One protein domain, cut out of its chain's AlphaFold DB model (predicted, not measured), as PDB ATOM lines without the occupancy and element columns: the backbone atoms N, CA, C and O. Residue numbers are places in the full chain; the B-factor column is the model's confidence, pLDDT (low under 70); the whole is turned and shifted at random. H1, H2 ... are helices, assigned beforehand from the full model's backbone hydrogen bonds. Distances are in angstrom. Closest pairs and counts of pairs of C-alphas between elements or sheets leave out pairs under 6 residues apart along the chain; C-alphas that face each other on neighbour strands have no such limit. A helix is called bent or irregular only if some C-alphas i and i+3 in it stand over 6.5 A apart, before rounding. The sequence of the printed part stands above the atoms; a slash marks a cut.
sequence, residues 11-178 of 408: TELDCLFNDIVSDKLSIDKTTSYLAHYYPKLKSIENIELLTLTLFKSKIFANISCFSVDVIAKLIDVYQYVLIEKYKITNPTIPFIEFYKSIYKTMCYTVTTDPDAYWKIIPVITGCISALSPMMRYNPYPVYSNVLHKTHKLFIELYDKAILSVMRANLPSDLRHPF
ATOM      1  N   THR A  11      43.868 -15.264  14.358       73.44
ATOM      2  CA  THR A  11      45.156 -15.837  13.974       73.44
ATOM      3  C   THR A  11      46.033 -16.021  15.216       73.44
ATOM      4  O   THR A  11      45.790 -15.406  16.252       73.44
ATOM      5  N   GLU A  12      47.089 -16.835  15.131       70.06
ATOM      6  CA  GLU A  12      48.057 -16.988  16.235       70.06
ATOM      7  C   GLU A  12      48.659 -15.641  16.671       70.06
ATOM      8  O   GLU A  12      48.940 -15.435  17.849       70.06
ATOM      9  N   LEU A  13      48.788 -14.693  15.735       71.00
ATOM     10  CA  LEU A  13      49.239 -13.334  16.017       71.00
ATOM     11  C   LEU A  13      48.188 -12.529  16.803       71.00
ATOM     12  O   LEU A  13      48.552 -11.793  17.714       71.00
ATOM     13  N   ASP A  14      46.896 -12.702  16.508       69.88
ATOM     14  CA  ASP A  14      45.803 -12.073  17.268       69.88
ATOM     15  C   ASP A  14      45.738 -12.614  18.705       69.88
ATOM     16  O   ASP A  14      45.518 -11.855  19.650       69.88
ATOM     17  N   CYS A  15      45.992 -13.915  18.887       70.00
ATOM     18  CA  CYS A  15      46.146 -14.518  20.211       70.00
ATOM     19  C   CYS A  15      47.365 -13.940  20.944       70.00
ATOM     20  O   CYS A  15      47.237 -13.546  22.099       70.00
ATOM     21  N   LEU A  16      48.507 -13.788  20.264       73.62
ATOM     22  CA  LEU A  16      49.701 -13.165  20.840       73.62
ATOM     23  C   LEU A  16      49.447 -11.716  21.285       73.62
ATOM     24  O   LEU A  16      49.853 -11.333  22.380       73.62
ATOM     25  N   PHE A  17      48.775 -10.907  20.461       77.88
ATOM     26  CA  PHE A  17      48.424  -9.531  20.819       77.88
ATOM     27  C   PHE A  17      47.525  -9.479  22.053       77.88
ATOM     28  O   PHE A  17      47.800  -8.713  22.977       77.88
ATOM     29  N   ASN A  18      46.484 -10.314  22.089       73.31
ATOM     30  CA  ASN A  18      45.595 -10.400  23.241       73.31
ATOM     31  C   ASN A  18      46.338 -10.862  24.498       73.31
ATOM     32  O   ASN A  18      46.120 -10.298  25.569       73.31
ATOM     33  N   ASP A  19      47.250 -11.824  24.374       75.69
ATOM     34  CA  ASP A  19      48.001 -12.339  25.512       75.69
ATOM     35  C   ASP A  19      48.984 -11.292  26.065       75.69
ATOM     36  O   ASP A  19      49.046 -11.125  27.283       75.69
ATOM     37  N   ILE A  20      49.691 -10.535  25.208       74.56
ATOM     38  CA  ILE A  20      50.622  -9.459  25.620       74.56
ATOM     39  C   ILE A  20      49.895  -8.323  26.350       74.56
ATOM     40  O   ILE A  20      50.446  -7.736  27.283       74.56
ATOM     41  N   VAL A  21      48.668  -8.001  25.934       72.62
ATOM     42  CA  VAL A  21      47.839  -6.988  26.606       72.62
ATOM     43  C   VAL A  21      47.219  -7.539  27.891       72.62
ATOM     44  O   VAL A  21      46.959  -6.779  28.822       72.62
ATOM     45  N   SER A  22      46.984  -8.849  27.966       71.38
ATOM     46  CA  SER A  22      46.366  -9.470  29.132       71.38
ATOM     47  C   SER A  22      47.272  -9.436  30.370       71.38
ATOM     48  O   SER A  22      48.482  -9.633  30.295       71.38
ATOM     49  N   ASP A  23      46.666  -9.309  31.554       63.59
ATOM     50  CA  ASP A  23      47.362  -9.368  32.851       63.59
ATOM     51  C   ASP A  23      48.005 -10.733  33.175       63.59
ATOM     52  O   ASP A  23      48.602 -10.897  34.241       63.59
ATOM     53  N   LYS A  24      47.839 -11.739  32.308       67.19
ATOM     54  CA  LYS A  24      48.129 -13.146  32.617       67.19
ATOM     55  C   LYS A  24      49.540 -13.594  32.236       67.19
ATOM     56  O   LYS A  24      49.962 -14.663  32.679       67.19
ATOM     57  N   LEU A  25      50.264 -12.835  31.411       73.12
ATOM     58  CA  LEU A  25      51.610 -13.218  30.978       73.12
ATOM     59  C   LEU A  25      52.695 -12.710  31.933       73.12
ATOM     60  O   LEU A  25      52.753 -11.530  32.270       73.12
ATOM     61  N   SER A  26      53.597 -13.615  32.324       84.00
ATOM     62  CA  SER A  26      54.852 -13.252  32.981       84.00
ATOM     63  C   SER A  26      55.836 -12.653  31.975       84.00
ATOM     64  O   SER A  26      55.752 -12.927  30.775       84.00
ATOM     65  N   ILE A  27      56.815 -11.888  32.471       85.31
ATOM     66  CA  ILE A  27      57.889 -11.328  31.640       85.31
ATOM     67  C   ILE A  27      58.593 -12.415  30.818       85.31
ATOM     68  O   ILE A  27      58.806 -12.214  29.629       85.31
ATOM     69  N   ASP A  28      58.854 -13.587  31.403       86.75
ATOM     70  CA  ASP A  28      59.546 -14.694  30.731       86.75
ATOM     71  C   ASP A  28      58.745 -15.265  29.559       86.75
ATOM     72  O   ASP A  28      59.304 -15.604  28.515       86.75
ATOM     73  N   LYS A  29      57.417 -15.356  29.701       86.38
ATOM     74  CA  LYS A  29      56.551 -15.793  28.601       86.38
ATOM     75  C   LYS A  29      56.501 -14.735  27.508       86.38
ATOM     76  O   LYS A  29      56.629 -15.073  26.335       86.38
ATOM     77  N   THR A  30      56.373 -13.464  27.886       86.94
ATOM     78  CA  THR A  30      56.364 -12.354  26.929       86.94
ATOM     79  C   THR A  30      57.666 -12.300  26.135       86.94
ATOM     80  O   THR A  30      57.624 -12.274  24.908       86.94
ATOM     81  N   THR A  31      58.826 -12.353  26.790       88.88
ATOM     82  CA  THR A  31      60.129 -12.336  26.108       88.88
ATOM     83  C   THR A  31      60.339 -13.586  25.256       88.88
ATOM     84  O   THR A  31      60.812 -13.469  24.128       88.88
ATOM     85  N   SER A  32      59.893 -14.763  25.705       88.69
ATOM     86  CA  SER A  32      59.921 -15.988  24.890       88.69
ATOM     87  C   SER A  32      59.092 -15.851  23.607       88.69
ATOM     88  O   SER A  32      59.539 -16.239  22.525       88.69
ATOM     89  N   TYR A  33      57.902 -15.254  23.694       88.12
ATOM     90  CA  TYR A  33      57.078 -15.002  22.515       88.12
ATOM     91  C   TYR A  33      57.693 -13.964  21.578       88.12
ATOM     92  O   TYR A  33      57.722 -14.185  20.364       88.12
ATOM     93  N   LEU A  34      58.219 -12.860  22.116       90.81
ATOM     94  CA  LEU A  34      58.918 -11.854  21.318       90.81
ATOM     95  C   LEU A  34      60.116 -12.488  20.589       90.81
ATOM     96  O   LEU A  34      60.242 -12.324  19.378       90.81
ATOM     97  N   ALA A  35      60.929 -13.298  21.270       91.56
ATOM     98  CA  ALA A  35      62.047 -14.006  20.650       91.56
ATOM     99  C   ALA A  35      61.599 -14.901  19.481       91.56
ATOM    100  O   ALA A  35      62.259 -14.951  18.442       91.56
ATOM    101  N   HIS A  36      60.469 -15.602  19.629       89.25
ATOM    102  CA  HIS A  36      60.000 -16.560  18.631       89.25
ATOM    103  C   HIS A  36      59.320 -15.910  17.416       89.25
ATOM    104  O   HIS A  36      59.587 -16.304  16.274       89.25
ATOM    105  N   TYR A  37      58.410 -14.960  17.647       88.25
ATOM    106  CA  TYR A  37      57.516 -14.434  16.611       88.25
ATOM    107  C   TYR A  37      58.043 -13.166  15.945       88.25
ATOM    108  O   TYR A  37      57.891 -12.998  14.733       88.25
ATOM    109  N   TYR A  38      58.689 -12.286  16.706       91.62
ATOM    110  CA  TYR A  38      59.055 -10.949  16.244       91.62
ATOM    111  C   TYR A  38      60.000 -10.959  15.026       91.62
ATOM    112  O   TYR A  38      59.713 -10.253  14.056       91.62
ATOM    113  N   PRO A  39      61.056 -11.802  14.960       91.69
ATOM    114  CA  PRO A  39      61.931 -11.863  13.781       91.69
ATOM    115  C   PRO A  39      61.202 -12.348  12.515       91.69
ATOM    116  O   PRO A  39      61.582 -12.017  11.388       91.69
ATOM    117  N   LYS A  40      60.130 -13.130  12.692       90.31
ATOM    118  CA  LYS A  40      59.379 -13.797  11.619       90.31
ATOM    119  C   LYS A  40      58.244 -12.946  11.052       90.31
ATOM    120  O   LYS A  40      57.579 -13.384  10.111       90.31
ATOM    121  N   LEU A  41      58.017 -11.743  11.586       89.69
ATOM    122  CA  LEU A  41      56.975 -10.848  11.092       89.69
ATOM    123  C   LEU A  41      57.193 -10.481   9.619       89.69
ATOM    124  O   LEU A  41      58.311 -10.184   9.177       89.69
ATOM    125  N   LYS A  42      56.081 -10.515   8.875       88.94
ATOM    126  CA  LYS A  42      56.016 -10.338   7.416       88.94
ATOM    127  C   LYS A  42      55.322  -9.046   6.969       88.94
ATOM    128  O   LYS A  42      55.314  -8.780   5.776       88.94
ATOM    129  N   SER A  43      54.754  -8.262   7.892       92.25
ATOM    130  CA  SER A  43      54.138  -6.949   7.611       92.25
ATOM    131  C   SER A  43      54.753  -5.860   8.499       92.25
ATOM    132  O   SER A  43      55.045  -6.105   9.672       92.25
ATOM    133  N   ILE A  44      54.977  -4.681   7.908       93.38
ATOM    134  CA  ILE A  44      55.507  -3.480   8.571       93.38
ATOM    135  C   ILE A  44      54.537  -3.034   9.661       93.38
ATOM    136  O   ILE A  44      54.936  -2.793  10.797       93.38
ATOM    137  N   GLU A  45      53.249  -3.018   9.332       93.12
ATOM    138  CA  GLU A  45      52.153  -2.662  10.226       93.12
ATOM    139  C   GLU A  45      52.122  -3.586  11.445       93.12
ATOM    140  O   GLU A  45      51.934  -3.117  12.561       93.12
ATOM    141  N   ASN A  46      52.387  -4.883  11.261       89.88
ATOM    142  CA  ASN A  46      52.448  -5.833  12.372       89.88
ATOM    143  C   ASN A  46      53.658  -5.598  13.288       89.88
ATOM    144  O   ASN A  46      53.550  -5.821  14.490       89.88
ATOM    145  N   ILE A  47      54.796  -5.144  12.750       93.44
ATOM    146  CA  ILE A  47      55.963  -4.765  13.564       93.44
ATOM    147  C   ILE A  47      55.626  -3.520  14.379       93.44
ATOM    148  O   ILE A  47      55.852  -3.499  15.591       93.44
ATOM    149  N   GLU A  48      55.055  -2.501  13.734       94.69
ATOM    150  CA  GLU A  48      54.662  -1.260  14.401       94.69
ATOM    151  C   GLU A  48      53.609  -1.529  15.485       94.69
ATOM    152  O   GLU A  48      53.748  -1.060  16.616       94.69
ATOM    153  N   LEU A  49      52.602  -2.349  15.176       91.94
ATOM    154  CA  LEU A  49      51.553  -2.740  16.109       91.94
ATOM    155  C   LEU A  49      52.113  -3.547  17.283       91.94
ATOM    156  O   LEU A  49      51.773  -3.253  18.421       91.94
ATOM    157  N   LEU A  50      52.991  -4.528  17.050       91.81
ATOM    158  CA  LEU A  50      53.582  -5.335  18.128       91.81
ATOM    159  C   LEU A  50      54.470  -4.515  19.051       91.81
ATOM    160  O   LEU A  50      54.363  -4.654  20.268       91.81
ATOM    161  N   THR A  51      55.269  -3.610  18.489       93.00
ATOM    162  CA  THR A  51      56.069  -2.669  19.281       93.00
ATOM    163  C   THR A  51      55.161  -1.786  20.149       93.00
ATOM    164  O   THR A  51      55.392  -1.635  21.347       93.00
ATOM    165  N   LEU A  52      54.088  -1.233  19.570       92.12
ATOM    166  CA  LEU A  52      53.159  -0.353  20.282       92.12
ATOM    167  C   LEU A  52      52.378  -1.098  21.372       92.12
ATOM    168  O   LEU A  52      52.197  -0.581  22.472       92.12
ATOM    169  N   THR A  53      51.919  -2.311  21.071       90.25
ATOM    170  CA  THR A  53      51.204  -3.170  22.017       90.25
ATOM    171  C   THR A  53      52.097  -3.552  23.191       90.25
ATOM    172  O   THR A  53      51.642  -3.517  24.331       90.25
ATOM    173  N   LEU A  54      53.385  -3.821  22.948       90.50
ATOM    174  CA  LEU A  54      54.350  -4.049  24.017       90.50
ATOM    175  C   LEU A  54      54.468  -2.825  24.938       90.50
ATOM    176  O   LEU A  54      54.359  -2.980  26.151       90.50
ATOM    177  N   PHE A  55      54.601  -1.611  24.396       91.00
ATOM    178  CA  PHE A  55      54.667  -0.386  25.210       91.00
ATOM    179  C   PHE A  55      53.377  -0.060  25.973       91.00
ATOM    180  O   PHE A  55      53.410   0.728  26.918       91.00
ATOM    181  N   LYS A  56      52.250  -0.663  25.585       88.25
ATOM    182  CA  LYS A  56      50.967  -0.580  26.297       88.25
ATOM    183  C   LYS A  56      50.722  -1.753  27.249       88.25
ATOM    184  O   LYS A  56      49.724  -1.744  27.965       88.25
ATOM    185  N   SER A  57      51.589  -2.763  27.247       86.56
ATOM    186  CA  SER A  57      51.454  -3.934  28.115       86.56
ATOM    187  C   SER A  57      51.700  -3.580  29.581       86.56
ATOM    188  O   SER A  57      52.330  -2.570  29.905       86.56
ATOM    189  N   LYS A  58      51.277  -4.471  30.483       83.38
ATOM    190  CA  LYS A  58      51.488  -4.321  31.929       83.38
ATOM    191  C   LYS A  58      52.957  -4.150  32.320       83.38
ATOM    192  O   LYS A  58      53.249  -3.430  33.269       83.38
ATOM    193  N   ILE A  59      53.877  -4.768  31.574       84.44
ATOM    194  CA  ILE A  59      55.324  -4.645  31.809       84.44
ATOM    195  C   ILE A  59      55.741  -3.166  31.794       84.44
ATOM    196  O   ILE A  59      56.564  -2.757  32.602       84.44
ATOM    197  N   PHE A  60      55.111  -2.363  30.930       85.62
ATOM    198  CA  PHE A  60      55.353  -0.931  30.750       85.62
ATOM    199  C   PHE A  60      54.242  -0.054  31.356       85.62
ATOM    200  O   PHE A  60      54.124   1.121  31.003       85.62
ATOM    201  N   ALA A  61      53.414  -0.592  32.260       83.19
ATOM    202  CA  ALA A  61      52.322   0.171  32.868       83.19
ATOM    203  C   ALA A  61      52.827   1.214  33.872       83.19
ATOM    204  O   ALA A  61      52.279   2.312  33.941       83.19
ATOM    205  N   ASN A  62      53.869   0.885  34.639       83.06
ATOM    206  CA  ASN A  62      54.463   1.786  35.622       83.06
ATOM    207  C   ASN A  62      55.985   1.612  35.658       83.06
ATOM    208  O   ASN A  62      56.487   0.492  35.559       83.06
ATOM    209  N   ILE A  63      56.709   2.714  35.850       84.25
ATOM    210  CA  ILE A  63      58.159   2.712  36.043       84.25
ATOM    211  C   ILE A  63      58.571   1.885  37.269       84.25
ATOM    212  O   ILE A  63      59.633   1.278  37.264       84.25
ATOM    213  N   SER A  64      57.714   1.773  38.289       84.00
ATOM    214  CA  SER A  64      57.970   0.916  39.454       84.00
ATOM    215  C   SER A  64      57.981  -0.582  39.137       84.00
ATOM    216  O   SER A  64      58.497  -1.369  39.924       84.00
ATOM    217  N   CYS A  65      57.439  -0.995  37.988       80.56
ATOM    218  CA  CYS A  65      57.500  -2.381  37.527       80.56
ATOM    219  C   CYS A  65      58.847  -2.728  36.869       80.56
ATOM    220  O   CYS A  65      59.086  -3.893  36.549       80.56
ATOM    221  N   PHE A  66      59.724  -1.743  36.646       85.00
ATOM    222  CA  PHE A  66      61.031  -1.958  36.039       85.00
ATOM    223  C   PHE A  66      62.050  -2.357  37.099       85.00
ATOM    224  O   PHE A  66      62.644  -1.513  37.762       85.00
ATOM    225  N   SER A  67      62.281  -3.660  37.229       89.81
ATOM    226  CA  SER A  67      63.453  -4.181  37.926       89.81
ATOM    227  C   SER A  67      64.636  -4.340  36.966       89.81
ATOM    228  O   SER A  67      64.480  -4.374  35.739       89.81
ATOM    229  N   VAL A  68      65.832  -4.487  37.535       91.44
ATOM    230  CA  VAL A  68      67.068  -4.789  36.795       91.44
ATOM    231  C   VAL A  68      66.914  -6.062  35.946       91.44
ATOM    232  O   VAL A  68      67.328  -6.071  34.787       91.44
ATOM    233  N   ASP A  69      66.264  -7.105  36.477       90.69
ATOM    234  CA  ASP A  69      65.994  -8.362  35.755       90.69
ATOM    235  C   ASP A  69      65.052  -8.158  34.558       90.69
ATOM    236  O   ASP A  69      65.338  -8.601  33.444       90.69
ATOM    237  N   VAL A  70      63.955  -7.416  34.754       91.31
ATOM    238  CA  VAL A  70      62.987  -7.131  33.683       91.31
ATOM    239  C   VAL A  70      63.657  -6.374  32.536       91.31
ATOM    240  O   VAL A  70      63.502  -6.762  31.375       91.31
ATOM    241  N   ILE A  71      64.440  -5.332  32.838       92.69
ATOM    242  CA  ILE A  71      65.177  -4.591  31.807       92.69
ATOM    243  C   ILE A  71      66.203  -5.483  31.107       92.69
ATOM    244  O   ILE A  71      66.268  -5.452  29.879       92.69
ATOM    245  N   ALA A  72      66.977  -6.286  31.841       94.38
ATOM    246  CA  ALA A  72      67.970  -7.175  31.241       94.38
ATOM    247  C   ALA A  72      67.330  -8.127  30.221       94.38
ATOM    248  O   ALA A  72      67.801  -8.228  29.089       94.38
ATOM    249  N   LYS A  73      66.204  -8.752  30.581       93.88
ATOM    250  CA  LYS A  73      65.457  -9.650  29.690       93.88
ATOM    251  C   LYS A  73      64.909  -8.929  28.456       93.88
ATOM    252  O   LYS A  73      64.934  -9.491  27.360       93.88
ATOM    253  N   LEU A  74      64.434  -7.690  28.606       95.12
ATOM    254  CA  LEU A  74      63.966  -6.868  27.484       95.12
ATOM    255  C   LEU A  74      65.109  -6.450  26.543       95.12
ATOM    256  O   LEU A  74      64.933  -6.453  25.325       95.12
ATOM    257  N   ILE A  75      66.280  -6.121  27.086       96.19
ATOM    258  CA  ILE A  75      67.474  -5.820  26.287       96.19
ATOM    259  C   ILE A  75      67.900  -7.067  25.508       96.19
ATOM    260  O   ILE A  75      68.030  -7.005  24.284       96.19
ATOM    261  N   ASP A  76      68.065  -8.195  26.202       94.69
ATOM    262  CA  ASP A  76      68.542  -9.454  25.625       94.69
ATOM    263  C   ASP A  76      67.586  -9.957  24.524       94.69
ATOM    264  O   ASP A  76      68.035 -10.373  23.453       94.69
ATOM    265  N   VAL A  77      66.262  -9.862  24.727       96.00
ATOM    266  CA  VAL A  77      65.292 -10.293  23.706       96.00
ATOM    267  C   VAL A  77      65.340  -9.411  22.462       96.00
ATOM    268  O   VAL A  77      65.323  -9.938  21.354       96.00
ATOM    269  N   TYR A  78      65.442  -8.086  22.598       96.50
ATOM    270  CA  TYR A  78      65.515  -7.206  21.429       96.50
ATOM    271  C   TYR A  78      66.852  -7.329  20.703       96.50
ATOM    272  O   TYR A  78      66.882  -7.294  19.469       96.50
ATOM    273  N   GLN A  79      67.938  -7.551  21.445       96.44
ATOM    274  CA  GLN A  79      69.228  -7.888  20.863       96.44
ATOM    275  C   GLN A  79      69.115  -9.157  20.007       96.44
ATOM    276  O   GLN A  79      69.485  -9.153  18.832       96.44
ATOM    277  N   TYR A  80      68.543 -10.223  20.573       96.50
ATOM    278  CA  TYR A  80      68.308 -11.485  19.878       96.50
ATOM    279  C   TYR A  80      67.413 -11.306  18.646       96.50
ATOM    280  O   TYR A  80      67.754 -11.773  17.561       96.50
ATOM    281  N   VAL A  81      66.298 -10.581  18.783       96.06
ATOM    282  CA  VAL A  81      65.339 -10.352  17.696       96.06
ATOM    283  C   VAL A  81      66.001  -9.699  16.487       96.06
ATOM    284  O   VAL A  81      65.765 -10.130  15.355       96.06
ATOM    285  N   LEU A  82      66.843  -8.683  16.704       95.31
ATOM    286  CA  LEU A  82      67.565  -8.034  15.610       95.31
ATOM    287  C   LEU A  82      68.605  -8.950  14.978       95.31
ATOM    288  O   LEU A  82      68.672  -9.018  13.751       95.31
ATOM    289  N   ILE A  83      69.383  -9.666  15.791       94.75
ATOM    290  CA  ILE A  83      70.400 -10.602  15.299       94.75
ATOM    291  C   ILE A  83      69.746 -11.671  14.424       94.75
ATOM    292  O   ILE A  83      70.194 -11.907  13.302       94.75
ATOM    293  N   GLU A  84      68.664 -12.285  14.893       94.88
ATOM    294  CA  GLU A  84      67.969 -13.324  14.139       94.88
ATOM    295  C   GLU A  84      67.321 -12.772  12.876       94.88
ATOM    296  O   GLU A  84      67.476 -13.369  11.813       94.88
ATOM    297  N   LYS A  85      66.678 -11.596  12.933       93.69
ATOM    298  CA  LYS A  85      66.127 -10.958  11.729       93.69
ATOM    299  C   LYS A  85      67.213 -10.693  10.687       93.69
ATOM    300  O   LYS A  85      66.974 -10.901   9.500       93.69
ATOM    301  N   TYR A  86      68.386 -10.238  11.122       91.44
ATOM    302  CA  TYR A  86      69.514  -9.912  10.251       91.44
ATOM    303  C   TYR A  86      70.124 -11.146   9.569       91.44
ATOM    304  O   TYR A  86      70.618 -11.044   8.449       91.44
ATOM    305  N   LYS A  87      70.054 -12.324  10.205       91.12
ATOM    306  CA  LYS A  87      70.535 -13.591   9.630       91.12
ATOM    307  C   LYS A  87      69.627 -14.166   8.540       91.12
ATOM    308  O   LYS A  87      70.080 -15.015   7.774       91.12
ATOM    309  N   ILE A  88      68.365 -13.734   8.447       87.06
ATOM    310  CA  ILE A  88      67.418 -14.249   7.449       87.06
ATOM    311  C   ILE A  88      67.865 -13.821   6.047       87.06
ATOM    312  O   ILE A  88      67.813 -12.644   5.706       87.06
ATOM    313  N   THR A  89      68.250 -14.790   5.212       77.19
ATOM    314  CA  THR A  89      68.809 -14.544   3.871       77.19
ATOM    315  C   THR A  89      67.805 -13.919   2.898       77.19
ATOM    316  O   THR A  89      68.161 -13.012   2.157       77.19
ATOM    317  N   ASN A  90      66.545 -14.370   2.923       80.94
ATOM    318  CA  ASN A  90      65.474 -13.891   2.041       80.94
ATOM    319  C   ASN A  90      64.277 -13.409   2.872       80.94
ATOM    320  O   ASN A  90      63.264 -14.111   2.974       80.94
ATOM    321  N   PRO A  91      64.391 -12.254   3.548       83.56
ATOM    322  CA  PRO A  91      63.350 -11.808   4.449       83.56
ATOM    323  C   PRO A  91      62.185 -11.208   3.651       83.56
ATOM    324  O   PRO A  91      62.387 -10.445   2.712       83.56
ATOM    325  N   THR A  92      60.945 -11.506   4.055       87.50
ATOM    326  CA  THR A  92      59.742 -10.908   3.437       87.50
ATOM    327  C   THR A  92      59.716  -9.381   3.574       87.50
ATOM    328  O   THR A  92      59.173  -8.700   2.715       87.50
ATOM    329  N   ILE A  93      60.332  -8.855   4.636       89.56
ATOM    330  CA  ILE A  93      60.583  -7.424   4.838       89.56
ATOM    331  C   ILE A  93      62.093  -7.228   4.922       89.56
ATOM    332  O   ILE A  93      62.706  -7.864   5.789       89.56
ATOM    333  N   PRO A  94      62.692  -6.343   4.105       90.44
ATOM    334  CA  PRO A  94      64.096  -5.980   4.229       90.44
ATOM    335  C   PRO A  94      64.454  -5.590   5.665       90.44
ATOM    336  O   PRO A  94      63.724  -4.839   6.313       90.44
ATOM    337  N   PHE A  95      65.606  -6.048   6.163       91.81
ATOM    338  CA  PHE A  95      66.045  -5.752   7.533       91.81
ATOM    339  C   PHE A  95      65.978  -4.252   7.863       91.81
ATOM    340  O   PHE A  95      65.553  -3.867   8.949       91.81
ATOM    341  N   ILE A  96      66.350  -3.392   6.910       91.50
ATOM    342  CA  ILE A  96      66.353  -1.943   7.119       91.50
ATOM    343  C   ILE A  96      64.952  -1.366   7.350       91.50
ATOM    344  O   ILE A  96      64.797  -0.461   8.165       91.50
ATOM    345  N   GLU A  97      63.933  -1.878   6.661       93.00
ATOM    346  CA  GLU A  97      62.548  -1.447   6.860       93.00
ATOM    347  C   GLU A  97      62.038  -1.945   8.202       93.00
ATOM    348  O   GLU A  97      61.533  -1.151   8.986       93.00
ATOM    349  N   PHE A  98      62.300  -3.216   8.515       94.50
ATOM    350  CA  PHE A  98      61.998  -3.799   9.818       94.50
ATOM    351  C   PHE A  98      62.580  -2.959  10.965       94.50
ATOM    352  O   PHE A  98      61.882  -2.611  11.917       94.50
ATOM    353  N   TYR A  99      63.850  -2.577  10.853       94.00
ATOM    354  CA  TYR A  99      64.550  -1.810  11.874       94.00
ATOM    355  C   TYR A  99      64.031  -0.365  11.988       94.00
ATOM    356  O   TYR A  99      63.845   0.154  13.091       94.00
ATOM    357  N   LYS A 100      63.715   0.275  10.852       95.06
ATOM    358  CA  LYS A 100      63.085   1.604  10.814       95.06
ATOM    359  C   LYS A 100      61.668   1.609  11.389       95.06
ATOM    360  O   LYS A 100      61.295   2.603  12.004       95.06
ATOM    361  N   SER A 101      60.894   0.539  11.220       96.12
ATOM    362  CA  SER A 101      59.553   0.423  11.804       96.12
ATOM    363  C   SER A 101      59.598   0.470  13.326       96.12
ATOM    364  O   SER A 101      58.853   1.237  13.927       96.12
ATOM    365  N   ILE A 102      60.533  -0.261  13.948       96.56
ATOM    366  CA  ILE A 102      60.729  -0.221  15.406       96.56
ATOM    367  C   ILE A 102      61.060   1.212  15.851       96.56
ATOM    368  O   ILE A 102      60.411   1.747  16.751       96.56
ATOM    369  N   TYR A 103      62.017   1.865  15.177       96.94
ATOM    370  CA  TYR A 103      62.376   3.266  15.438       96.94
ATOM    371  C   TYR A 103      61.170   4.206  15.357       96.94
ATOM    372  O   TYR A 103      60.911   4.976  16.281       96.94
ATOM    373  N   LYS A 104      60.404   4.117  14.266       96.62
ATOM    374  CA  LYS A 104      59.228   4.953  14.025       96.62
ATOM    375  C   LYS A 104      58.188   4.785  15.133       96.62
ATOM    376  O   LYS A 104      57.654   5.790  15.601       96.62
ATOM    377  N   THR A 105      57.937   3.563  15.600       96.44
ATOM    378  CA  THR A 105      57.001   3.331  16.707       96.44
ATOM    379  C   THR A 105      57.500   3.900  18.031       96.44
ATOM    380  O   THR A 105      56.703   4.441  18.799       96.44
ATOM    381  N   MET A 106      58.805   3.850  18.304       96.75
ATOM    382  CA  MET A 106      59.373   4.491  19.495       96.75
ATOM    383  C   MET A 106      59.235   6.009  19.438       96.75
ATOM    384  O   MET A 106      58.767   6.611  20.402       96.75
ATOM    385  N   CYS A 107      59.544   6.627  18.293       96.56
ATOM    386  CA  CYS A 107      59.297   8.054  18.098       96.56
ATOM    387  C   CYS A 107      57.819   8.400  18.291       96.56
ATOM    388  O   CYS A 107      57.509   9.362  18.986       96.56
ATOM    389  N   TYR A 108      56.907   7.611  17.720       96.19
ATOM    390  CA  TYR A 108      55.468   7.816  17.883       96.19
ATOM    391  C   TYR A 108      55.039   7.745  19.356       96.19
ATOM    392  O   TYR A 108      54.317   8.621  19.824       96.19
ATOM    393  N   THR A 109      55.529   6.752  20.101       95.12
ATOM    394  CA  THR A 109      55.225   6.562  21.531       95.12
ATOM    395  C   THR A 109      55.621   7.787  22.351       95.12
ATOM    396  O   THR A 109      54.795   8.341  23.059       95.12
ATOM    397  N   VAL A 110      56.848   8.277  22.186       94.50
ATOM    398  CA  VAL A 110      57.332   9.467  22.903       94.50
ATOM    399  C   VAL A 110      56.643  10.753  22.439       94.50
ATOM    400  O   VAL A 110      56.413  11.663  23.226       94.50
ATOM    401  N   THR A 111      56.308  10.858  21.149       93.75
ATOM    402  CA  THR A 111      55.604  12.041  20.622       93.75
ATOM    403  C   THR A 111      54.177  12.130  21.161       93.75
ATOM    404  O   THR A 111      53.655  13.226  21.340       93.75
ATOM    405  N   THR A 112      53.534  10.983  21.394       93.00
ATOM    406  CA  THR A 112      52.153  10.912  21.895       93.00
ATOM    407  C   THR A 112      52.067  10.958  23.418       93.00
ATOM    408  O   THR A 112      51.101  11.500  23.945       93.00
ATOM    409  N   ASP A 113      53.072  10.427  24.108       90.00
ATOM    410  CA  ASP A 113      53.203  10.406  25.564       90.00
ATOM    411  C   ASP A 113      54.640  10.831  25.923       90.00
ATOM    412  O   ASP A 113      55.545   9.990  25.939       90.00
ATOM    413  N   PRO A 114      54.893  12.133  26.165       85.50
ATOM    414  CA  PRO A 114      56.230  12.629  26.493       85.50
ATOM    415  C   PRO A 114      56.828  12.010  27.762       85.50
ATOM    416  O   PRO A 114      58.047  11.966  27.893       85.50
ATOM    417  N   ASP A 115      56.003  11.474  28.664       86.75
ATOM    418  CA  ASP A 115      56.470  10.799  29.876       86.75
ATOM    419  C   ASP A 115      56.884   9.341  29.606       86.75
ATOM    420  O   ASP A 115      57.440   8.673  30.476       86.75
ATOM    421  N   ALA A 116      56.686   8.828  28.386       90.94
ATOM    422  CA  ALA A 116      57.026   7.460  27.994       90.94
ATOM    423  C   ALA A 116      58.509   7.233  27.657       90.94
ATOM    424  O   ALA A 116      58.860   6.132  27.220       90.94
ATOM    425  N   TYR A 117      59.400   8.217  27.843       93.31
ATOM    426  CA  TYR A 117      60.828   8.060  27.528       93.31
ATOM    427  C   TYR A 117      61.456   6.831  28.197       93.31
ATOM    428  O   TYR A 117      62.235   6.122  27.567       93.31
ATOM    429  N   TRP A 118      61.076   6.517  29.435       93.25
ATOM    430  CA  TRP A 118      61.582   5.336  30.137       93.25
ATOM    431  C   TRP A 118      61.167   4.011  29.481       93.25
ATOM    432  O   TRP A 118      61.918   3.039  29.551       93.25
ATOM    433  N   LYS A 119      60.016   3.965  28.793       94.19
ATOM    434  CA  LYS A 119      59.504   2.751  28.138       94.19
ATOM    435  C   LYS A 119      60.369   2.342  26.947       94.19
ATOM    436  O   LYS A 119      60.579   1.161  26.701       94.19
ATOM    437  N   ILE A 120      60.896   3.308  26.201       95.88
ATOM    438  CA  ILE A 120      61.671   3.010  24.989       95.88
ATOM    439  C   ILE A 120      63.119   2.605  25.292       95.88
ATOM    440  O   ILE A 120      63.725   1.912  24.480       95.88
ATOM    441  N   ILE A 121      63.667   2.984  26.454       96.75
ATOM    442  CA  ILE A 121      65.075   2.751  26.823       96.75
ATOM    443  C   ILE A 121      65.503   1.282  26.664       96.75
ATOM    444  O   ILE A 121      66.414   1.046  25.873       96.75
ATOM    445  N   PRO A 122      64.868   0.280  27.311       95.94
ATOM    446  CA  PRO A 122      65.323  -1.110  27.201       95.94
ATOM    447  C   PRO A 122      65.276  -1.643  25.760       95.94
ATOM    448  O   PRO A 122      66.162  -2.392  25.345       95.94
ATOM    449  N   VAL A 123      64.288  -1.211  24.969       96.56
ATOM    450  CA  VAL A 123      64.139  -1.607  23.560       96.56
ATOM    451  C   VAL A 123      65.240  -0.993  22.695       96.56
ATOM    452  O   VAL A 123      65.875  -1.700  21.909       96.56
ATOM    453  N   ILE A 124      65.515   0.304  22.860       97.69
ATOM    454  CA  ILE A 124      66.593   1.000  22.143       97.69
ATOM    455  C   ILE A 124      67.955   0.429  22.533       97.69
ATOM    456  O   ILE A 124      68.784   0.191  21.656       97.69
ATOM    457  N   THR A 125      68.181   0.149  23.817       97.88
ATOM    458  CA  THR A 125      69.405  -0.499  24.298       97.88
ATOM    459  C   THR A 125      69.599  -1.865  23.651       97.88
ATOM    460  O   THR A 125      70.682  -2.132  23.131       97.88
ATOM    461  N   GLY A 126      68.560  -2.708  23.610       97.25
ATOM    462  CA  GLY A 126      68.599  -3.987  22.897       97.25
ATOM    463  C   GLY A 126      68.984  -3.804  21.429       97.25
ATOM    464  O   GLY A 126      69.896  -4.471  20.936       97.25
ATOM    465  N   CYS A 127      68.386  -2.811  20.768       96.81
ATOM    466  CA  CYS A 127      68.676  -2.490  19.375       96.81
ATOM    467  C   CYS A 127      70.137  -2.070  19.131       96.81
ATOM    468  O   CYS A 127      70.794  -2.592  18.233       96.81
ATOM    469  N   ILE A 128      70.668  -1.162  19.952       96.69
ATOM    470  CA  ILE A 128      72.055  -0.681  19.854       96.69
ATOM    471  C   ILE A 128      73.051  -1.783  20.259       96.69
ATOM    472  O   ILE A 128      74.129  -1.907  19.682       96.69
ATOM    473  N   SER A 129      72.706  -2.644  21.216       95.19
ATOM    474  CA  SER A 129      73.584  -3.743  21.637       95.19
ATOM    475  C   SER A 129      73.724  -4.853  20.581       95.19
ATOM    476  O   SER A 129      74.691  -5.617  20.608       95.19
ATOM    477  N   ALA A 130      72.794  -4.948  19.623       94.88
ATOM    478  CA  ALA A 130      72.848  -5.923  18.530       94.88
ATOM    479  C   ALA A 130      73.907  -5.588  17.468       94.88
ATOM    480  O   ALA A 130      74.300  -6.459  16.690       94.88
ATOM    481  N   LEU A 131      74.406  -4.348  17.451       89.81
ATOM    482  CA  LEU A 131      75.278  -3.827  16.399       89.81
ATOM    483  C   LEU A 131      76.577  -4.609  16.247       89.81
ATOM    484  O   LEU A 131      76.890  -5.077  15.154       89.81
ATOM    485  N   SER A 132      77.332  -4.772  17.333       88.50
ATOM    486  CA  SER A 132      78.607  -5.494  17.302       88.50
ATOM    487  C   SER A 132      78.434  -6.955  16.839       88.50
ATOM    488  O   SER A 132      79.105  -7.351  15.881       88.50
ATOM    489  N   PRO A 133      77.486  -7.747  17.388       90.31
ATOM    490  CA  PRO A 133      77.171  -9.080  16.867       90.31
ATOM    491  C   PRO A 133      76.776  -9.111  15.383       90.31
ATOM    492  O   PRO A 133      77.253  -9.971  14.642       90.31
ATOM    493  N   MET A 134      75.937  -8.177  14.925       89.75
ATOM    494  CA  MET A 134      75.513  -8.112  13.522       89.75
ATOM    495  C   MET A 134      76.688  -7.830  12.580       89.75
ATOM    496  O   MET A 134      76.821  -8.493  11.551       89.75
ATOM    497  N   MET A 135      77.571  -6.898  12.945       85.88
ATOM    498  CA  MET A 135      78.756  -6.564  12.147       85.88
ATOM    499  C   MET A 135      79.769  -7.715  12.097       85.88
ATOM    500  O   MET A 135      80.446  -7.882  11.089       85.88
ATOM    501  N   ARG A 136      79.851  -8.548  13.147       88.12
ATOM    502  CA  ARG A 136      80.652  -9.787  13.119       88.12
ATOM    503  C   ARG A 136      80.064 -10.840  12.181       88.12
ATOM    504  O   ARG A 136      80.820 -11.568  11.551       88.12
ATOM    505  N   TYR A 137      78.736 -10.927  12.095       87.94
ATOM    506  CA  TYR A 137      78.057 -11.875  11.209       87.94
ATOM    507  C   TYR A 137      78.174 -11.479   9.733       87.94
ATOM    508  O   TYR A 137      78.498 -12.311   8.891       87.94
ATOM    509  N   ASN A 138      77.921 -10.209   9.414       85.19
ATOM    510  CA  ASN A 138      78.126  -9.668   8.075       85.19
ATOM    511  C   ASN A 138      78.707  -8.247   8.181       85.19
ATOM    512  O   ASN A 138      77.944  -7.317   8.463       85.19
ATOM    513  N   PRO A 139      80.022  -8.070   7.945       81.12
ATOM    514  CA  PRO A 139      80.698  -6.779   8.079       81.12
ATOM    515  C   PRO A 139      80.386  -5.802   6.940       81.12
ATOM    516  O   PRO A 139      80.563  -4.595   7.107       81.12
ATOM    517  N   TYR A 140      79.892  -6.297   5.800       80.38
ATOM    518  CA  TYR A 140      79.585  -5.489   4.617       80.38
ATOM    519  C   TYR A 140      78.123  -5.677   4.182       80.38
ATOM    520  O   TYR A 140      77.855  -6.208   3.101       80.38
ATOM    521  N   PRO A 141      77.144  -5.249   5.004       80.94
ATOM    522  CA  PRO A 141      75.745  -5.339   4.624       80.94
ATOM    523  C   PRO A 141      75.436  -4.502   3.391       80.94
ATOM    524  O   PRO A 141      75.898  -3.365   3.238       80.94
ATOM    525  N   VAL A 142      74.524  -5.025   2.575       74.06
ATOM    526  CA  VAL A 142      73.816  -4.225   1.577       74.06
ATOM    527  C   VAL A 142      73.120  -3.075   2.320       74.06
ATOM    528  O   VAL A 142      72.427  -3.302   3.310       74.06
ATOM    529  N   TYR A 143      73.336  -1.834   1.873       80.88
ATOM    530  CA  TYR A 143      72.861  -0.596   2.520       80.88
ATOM    531  C   TYR A 143      73.551  -0.195   3.838       80.88
ATOM    532  O   TYR A 143      72.944   0.508   4.651       80.88
ATOM    533  N   SER A 144      74.828  -0.540   4.028       83.50
ATOM    534  CA  SER A 144      75.650  -0.113   5.180       83.50
ATOM    535  C   SER A 144      75.497   1.373   5.556       83.50
ATOM    536  O   SER A 144      75.310   1.703   6.725       83.50
ATOM    537  N   ASN A 145      75.471   2.276   4.570       86.00
ATOM    538  CA  ASN A 145      75.277   3.714   4.794       86.00
ATOM    539  C   ASN A 145      73.916   4.054   5.420       86.00
ATOM    540  O   ASN A 145      73.819   4.942   6.267       86.00
ATOM    541  N   VAL A 146      72.848   3.378   4.991       87.00
ATOM    542  CA  VAL A 146      71.494   3.607   5.521       87.00
ATOM    543  C   VAL A 146      71.396   3.040   6.931       87.00
ATOM    544  O   VAL A 146      70.875   3.709   7.816       87.00
ATOM    545  N   LEU A 147      71.964   1.852   7.142       86.06
ATOM    546  CA  LEU A 147      72.065   1.206   8.443       86.06
ATOM    547  C   LEU A 147      72.779   2.119   9.456       86.06
ATOM    548  O   LEU A 147      72.237   2.409  10.518       86.06
ATOM    549  N   HIS A 148      73.937   2.674   9.082       87.31
ATOM    550  CA  HIS A 148      74.699   3.603   9.918       87.31
ATOM    551  C   HIS A 148      73.913   4.879  10.260       87.31
ATOM    552  O   HIS A 148      73.877   5.292  11.419       87.31
ATOM    553  N   LYS A 149      73.220   5.477   9.278       91.44
ATOM    554  CA  LYS A 149      72.335   6.630   9.524       91.44
ATOM    555  C   LYS A 149      71.219   6.286  10.504       91.44
ATOM    556  O   LYS A 149      70.941   7.069  11.405       91.44
ATOM    557  N   THR A 150      70.594   5.120  10.351       91.06
ATOM    558  CA  THR A 150      69.553   4.671  11.276       91.06
ATOM    559  C   THR A 150      70.127   4.438  12.675       91.06
ATOM    560  O   THR A 150      69.532   4.914  13.631       91.06
ATOM    561  N   HIS A 151      71.307   3.831  12.826       90.94
ATOM    562  CA  HIS A 151      71.957   3.683  14.140       90.94
ATOM    563  C   HIS A 151      72.172   5.015  14.846       90.94
ATOM    564  O   HIS A 151      71.881   5.128  16.034       90.94
ATOM    565  N   LYS A 152      72.627   6.034  14.112       93.69
ATOM    566  CA  LYS A 152      72.801   7.373  14.671       93.69
ATOM    567  C   LYS A 152      71.492   7.921  15.247       93.69
ATOM    568  O   LYS A 152      71.496   8.446  16.351       93.69
ATOM    569  N   LEU A 153      70.371   7.726  14.548       95.88
ATOM    570  CA  LEU A 153      69.051   8.136  15.038       95.88
ATOM    571  C   LEU A 153      68.640   7.398  16.322       95.88
ATOM    572  O   LEU A 153      68.079   8.014  17.224       95.88
ATOM    573  N   PHE A 154      68.940   6.100  16.434       96.50
ATOM    574  CA  PHE A 154      68.697   5.345  17.669       96.50
ATOM    575  C   PHE A 154      69.516   5.892  18.842       96.50
ATOM    576  O   PHE A 154      68.964   6.052  19.927       96.50
ATOM    577  N   ILE A 155      70.797   6.210  18.628       96.00
ATOM    578  CA  ILE A 155      71.664   6.800  19.660       96.00
ATOM    579  C   ILE A 155      71.147   8.188  20.062       96.00
ATOM    580  O   ILE A 155      70.986   8.464  21.243       96.00
ATOM    581  N   GLU A 156      70.794   9.044  19.101       96.19
ATOM    582  CA  GLU A 156      70.237  10.373  19.393       96.19
ATOM    583  C   GLU A 156      68.914  10.297  20.176       96.19
ATOM    584  O   GLU A 156      68.656  11.128  21.052       96.19
ATOM    585  N   LEU A 157      68.062   9.312  19.875       96.50
ATOM    586  CA  LEU A 157      66.830   9.070  20.625       96.50
ATOM    587  C   LEU A 157      67.124   8.514  22.026       96.50
ATOM    588  O   LEU A 157      66.484   8.947  22.985       96.50
ATOM    589  N   TYR A 158      68.099   7.608  22.150       97.38
ATOM    590  CA  TYR A 158      68.564   7.084  23.433       97.38
ATOM    591  C   TYR A 158      69.051   8.205  24.348       97.38
ATOM    592  O   TYR A 158      68.577   8.321  25.474       97.38
ATOM    593  N   ASP A 159      69.946   9.060  23.847       96.50
ATOM    594  CA  ASP A 159      70.548  10.157  24.603       96.50
ATOM    595  C   ASP A 159      69.473  11.100  25.160       96.50
ATOM    596  O   ASP A 159      69.516  11.493  26.327       96.50
ATOM    597  N   LYS A 160      68.454  11.418  24.351       95.19
ATOM    598  CA  LYS A 160      67.303  12.220  24.793       95.19
ATOM    599  C   LYS A 160      66.488  11.505  25.870       95.19
ATOM    600  O   LYS A 160      66.134  12.126  26.871       95.19
ATOM    601  N   ALA A 161      66.203  10.219  25.670       95.81
ATOM    602  CA  ALA A 161      65.392   9.428  26.586       95.81
ATOM    603  C   ALA A 161      66.062   9.262  27.952       95.81
ATOM    604  O   ALA A 161      65.452   9.556  28.977       95.81
ATOM    605  N   ILE A 162      67.332   8.855  27.970       95.50
ATOM    606  CA  ILE A 162      68.067   8.629  29.213       95.50
ATOM    607  C   ILE A 162      68.258   9.937  29.988       95.50
ATOM    608  O   ILE A 162      68.077   9.949  31.200       95.50
ATOM    609  N   LEU A 163      68.530  11.063  29.314       94.25
ATOM    610  CA  LEU A 163      68.627  12.365  29.984       94.25
ATOM    611  C   LEU A 163      67.292  12.805  30.577       94.25
ATOM    612  O   LEU A 163      67.275  13.348  31.676       94.25
ATOM    613  N   SER A 164      66.181  12.584  29.871       93.25
ATOM    614  CA  SER A 164      64.849  12.889  30.401       93.25
ATOM    615  C   SER A 164      64.572  12.106  31.686       93.25
ATOM    616  O   SER A 164      64.153  12.699  32.679       93.25
ATOM    617  N   VAL A 165      64.890  10.810  31.699       92.69
ATOM    618  CA  VAL A 165      64.671   9.938  32.859       92.69
ATOM    619  C   VAL A 165      65.611  10.274  34.013       92.69
ATOM    620  O   VAL A 165      65.157  10.396  35.142       92.69
ATOM    621  N   MET A 166      66.902  10.490  33.754       90.88
ATOM    622  CA  MET A 166      67.886  10.793  34.805       90.88
ATOM    623  C   MET A 166      67.701  12.190  35.422       90.88
ATOM    624  O   MET A 166      68.171  12.438  36.530       90.88
ATOM    625  N   ARG A 167      67.008  13.107  34.728       90.62
ATOM    626  CA  ARG A 167      66.581  14.410  35.272       90.62
ATOM    627  C   ARG A 167      65.392  14.300  36.216       90.62
ATOM    628  O   ARG A 167      65.256  15.137  37.106       90.62
ATOM    629  N   ALA A 168      64.527  13.305  36.022       84.81
ATOM    630  CA  ALA A 168      63.516  12.989  37.014       84.81
ATOM    631  C   ALA A 168      64.267  12.452  38.237       84.81
ATOM    632  O   ALA A 168      64.990  11.469  38.134       84.81
ATOM    633  N   ASN A 169      64.179  13.139  39.375       79.44
ATOM    634  CA  ASN A 169      64.907  12.791  40.598       79.44
ATOM    635  C   ASN A 169      64.382  11.467  41.193       79.44
ATOM    636  O   ASN A 169      63.620  11.459  42.160       79.44
ATOM    637  N   LEU A 170      64.721  10.351  40.553       85.69
ATOM    638  CA  LEU A 170      64.222   9.021  40.866       85.69
ATOM    639  C   LEU A 170      64.952   8.442  42.095       85.69
ATOM    640  O   LEU A 170      66.148   8.690  42.289       85.69
ATOM    641  N   PRO A 171      64.281   7.613  42.913       86.19
ATOM    642  CA  PRO A 171      64.942   6.753  43.896       86.19
ATOM    643  C   PRO A 171      66.043   5.884  43.262       86.19
ATOM    644  O   PRO A 171      65.975   5.579  42.070       86.19
ATOM    645  N   SER A 172      67.040   5.473  44.052       81.00
ATOM    646  CA  SER A 172      68.162   4.624  43.601       81.00
ATOM    647  C   SER A 172      67.684   3.366  42.878       81.00
ATOM    648  O   SER A 172      68.104   3.098  41.755       81.00
ATOM    649  N   ASP A 173      66.713   2.670  43.464       83.31
ATOM    650  CA  ASP A 173      66.231   1.375  42.975       83.31
ATOM    651  C   ASP A 173      65.554   1.498  41.605       83.31
ATOM    652  O   ASP A 173      65.632   0.595  40.776       83.31
ATOM    653  N   LEU A 174      64.950   2.658  41.327       88.94
ATOM    654  CA  LEU A 174      64.364   2.971  40.024       88.94
ATOM    655  C   LEU A 174      65.398   3.507  39.028       88.94
ATOM    656  O   LEU A 174      65.141   3.485  37.830       88.94
ATOM    657  N   ARG A 175      66.571   3.966  39.484       90.50
ATOM    658  CA  ARG A 175      67.696   4.356  38.616       90.50
ATOM    659  C   ARG A 175      68.517   3.158  38.147       90.50
ATOM    660  O   ARG A 175      68.997   3.177  37.012       90.50
ATOM    661  N   HIS A 176      68.667   2.116  38.971       93.25
ATOM    662  CA  HIS A 176      69.495   0.943  38.652       93.25
ATOM    663  C   HIS A 176      69.196   0.306  37.280       93.25
ATOM    664  O   HIS A 176      70.149   0.031  36.544       93.25
ATOM    665  N   PRO A 177      67.926   0.114  36.866       93.50
ATOM    666  CA  PRO A 177      67.619  -0.469  35.564       93.50
ATOM    667  C   PRO A 177      68.127   0.395  34.399       93.50
ATOM    668  O   PRO A 177      68.634  -0.129  33.410       93.50
ATOM    669  N   PHE A 178      68.066   1.723  34.521       94.88
ATOM    670  CA  PHE A 178      68.540   2.642  33.483       94.88
ATOM    671  C   PHE A 178      70.067   2.726  33.432       94.88
ATOM    672  O   PHE A 178      70.648   2.801  32.346       94.88
TER     673      PHE A 178
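This is residues 11 to 178 of the 408 residues of an uncharacterized protein of [Candida] inconspicua (UniProt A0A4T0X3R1). This is an up-and-down bundle of seven helices, H1, H2, H3, H4, H5, H6 and H8, each running against the one before it; H1 lies on one side, H8 on the opposite side, and H4 and H6 cross near the middle. The short helices H7 and H9 pack on opposite ends of H4. The printed part has 168 residues with nine named helices, H1 to H9 in order, and no named strand, so its class is all helix. It is compact, with a radius of gyration of the C-alphas of 15.5 A, and spans 45 by 36 by 27 A.

Start with H1, residues 12 to 21: it touches H3, residues 44 to 56, at a shallow tilt of 25 degrees, the closest C-alphas being Ile 20 and Leu 54, 6.8 A apart. H2, residues 27 to 40, touches H4, residues 68 to 87, at a shallow tilt of 14 degrees, closest at C-alphas Pro 39 and Lys 85, 4.8 A. H3 touches H5, residues 95 to 112, at a steep tilt of 41 degrees, closest at C-alphas Glu 48 and Thr 105, 5.6 A. H4, the hub, touches five helices; with H5 it makes a helical hairpin that only just touches, with 3 pairs of C-alphas within 8 A, the closest being Tyr 86 and Phe 95, 6.1 A. Residues 122 to 129 of H6, residues 114 to 129, touch H4 at a steep tilt of 54 degrees, closest at C-alphas Ile 75 and Gly 126, 4.0 A. H4 touches H7, residues 131 to 137, at C-alphas Ile 83 and Met 134, 6.0 A. H6 touches H8, residues 144 to 167, at a steep tilt of 45 degrees, opposite ways, closest at C-alphas Tyr 117 and Ala 161, 4.9 A. H4 touches H9, residues 172 to 178, at C-alphas Val 68 and Pro 177, 4.5 A. H1 and H8 are apart. Every O i to N i+4 pair is within hydrogen-bond range in H1, H3, H4, H5, H7 and H8, against 8 of 10 in H2, 6 of 12 in H6 and 1 of 3 in H9, where 2 of 4 O i to N i+3 pairs are.

Find C-alpha 12 at (48.057, -16.988, 16.235), where H1 begins its 14.4 A. H2 measures 20.2 A, H3 18.5 A, H4 28.8 A, H5 26.0 A, H6 24.3 A and H7 10.0 A. Look next at C-alpha 144, (75.650, -0.113, 5.180), from which H8 runs 34.6 A. H9, 10.3 A long, ends at C-alpha 178, (68.540, 2.642, 33.483). H2, H6 and H9 are irregular: C-alphas 36 and 39 are 7.0 A apart, 115 and 118 7.5 A, and, only just, 174 and 177 6.51 A.

The C-alphas farthest apart, Asn 90 and Asn 169, are 46.9 A apart. The printed part has no cut; the link from H3 to H4, 11 residues, is long. Mean pLDDT of the printed part is 89.1; residues 14, 23 and 24 are under 70.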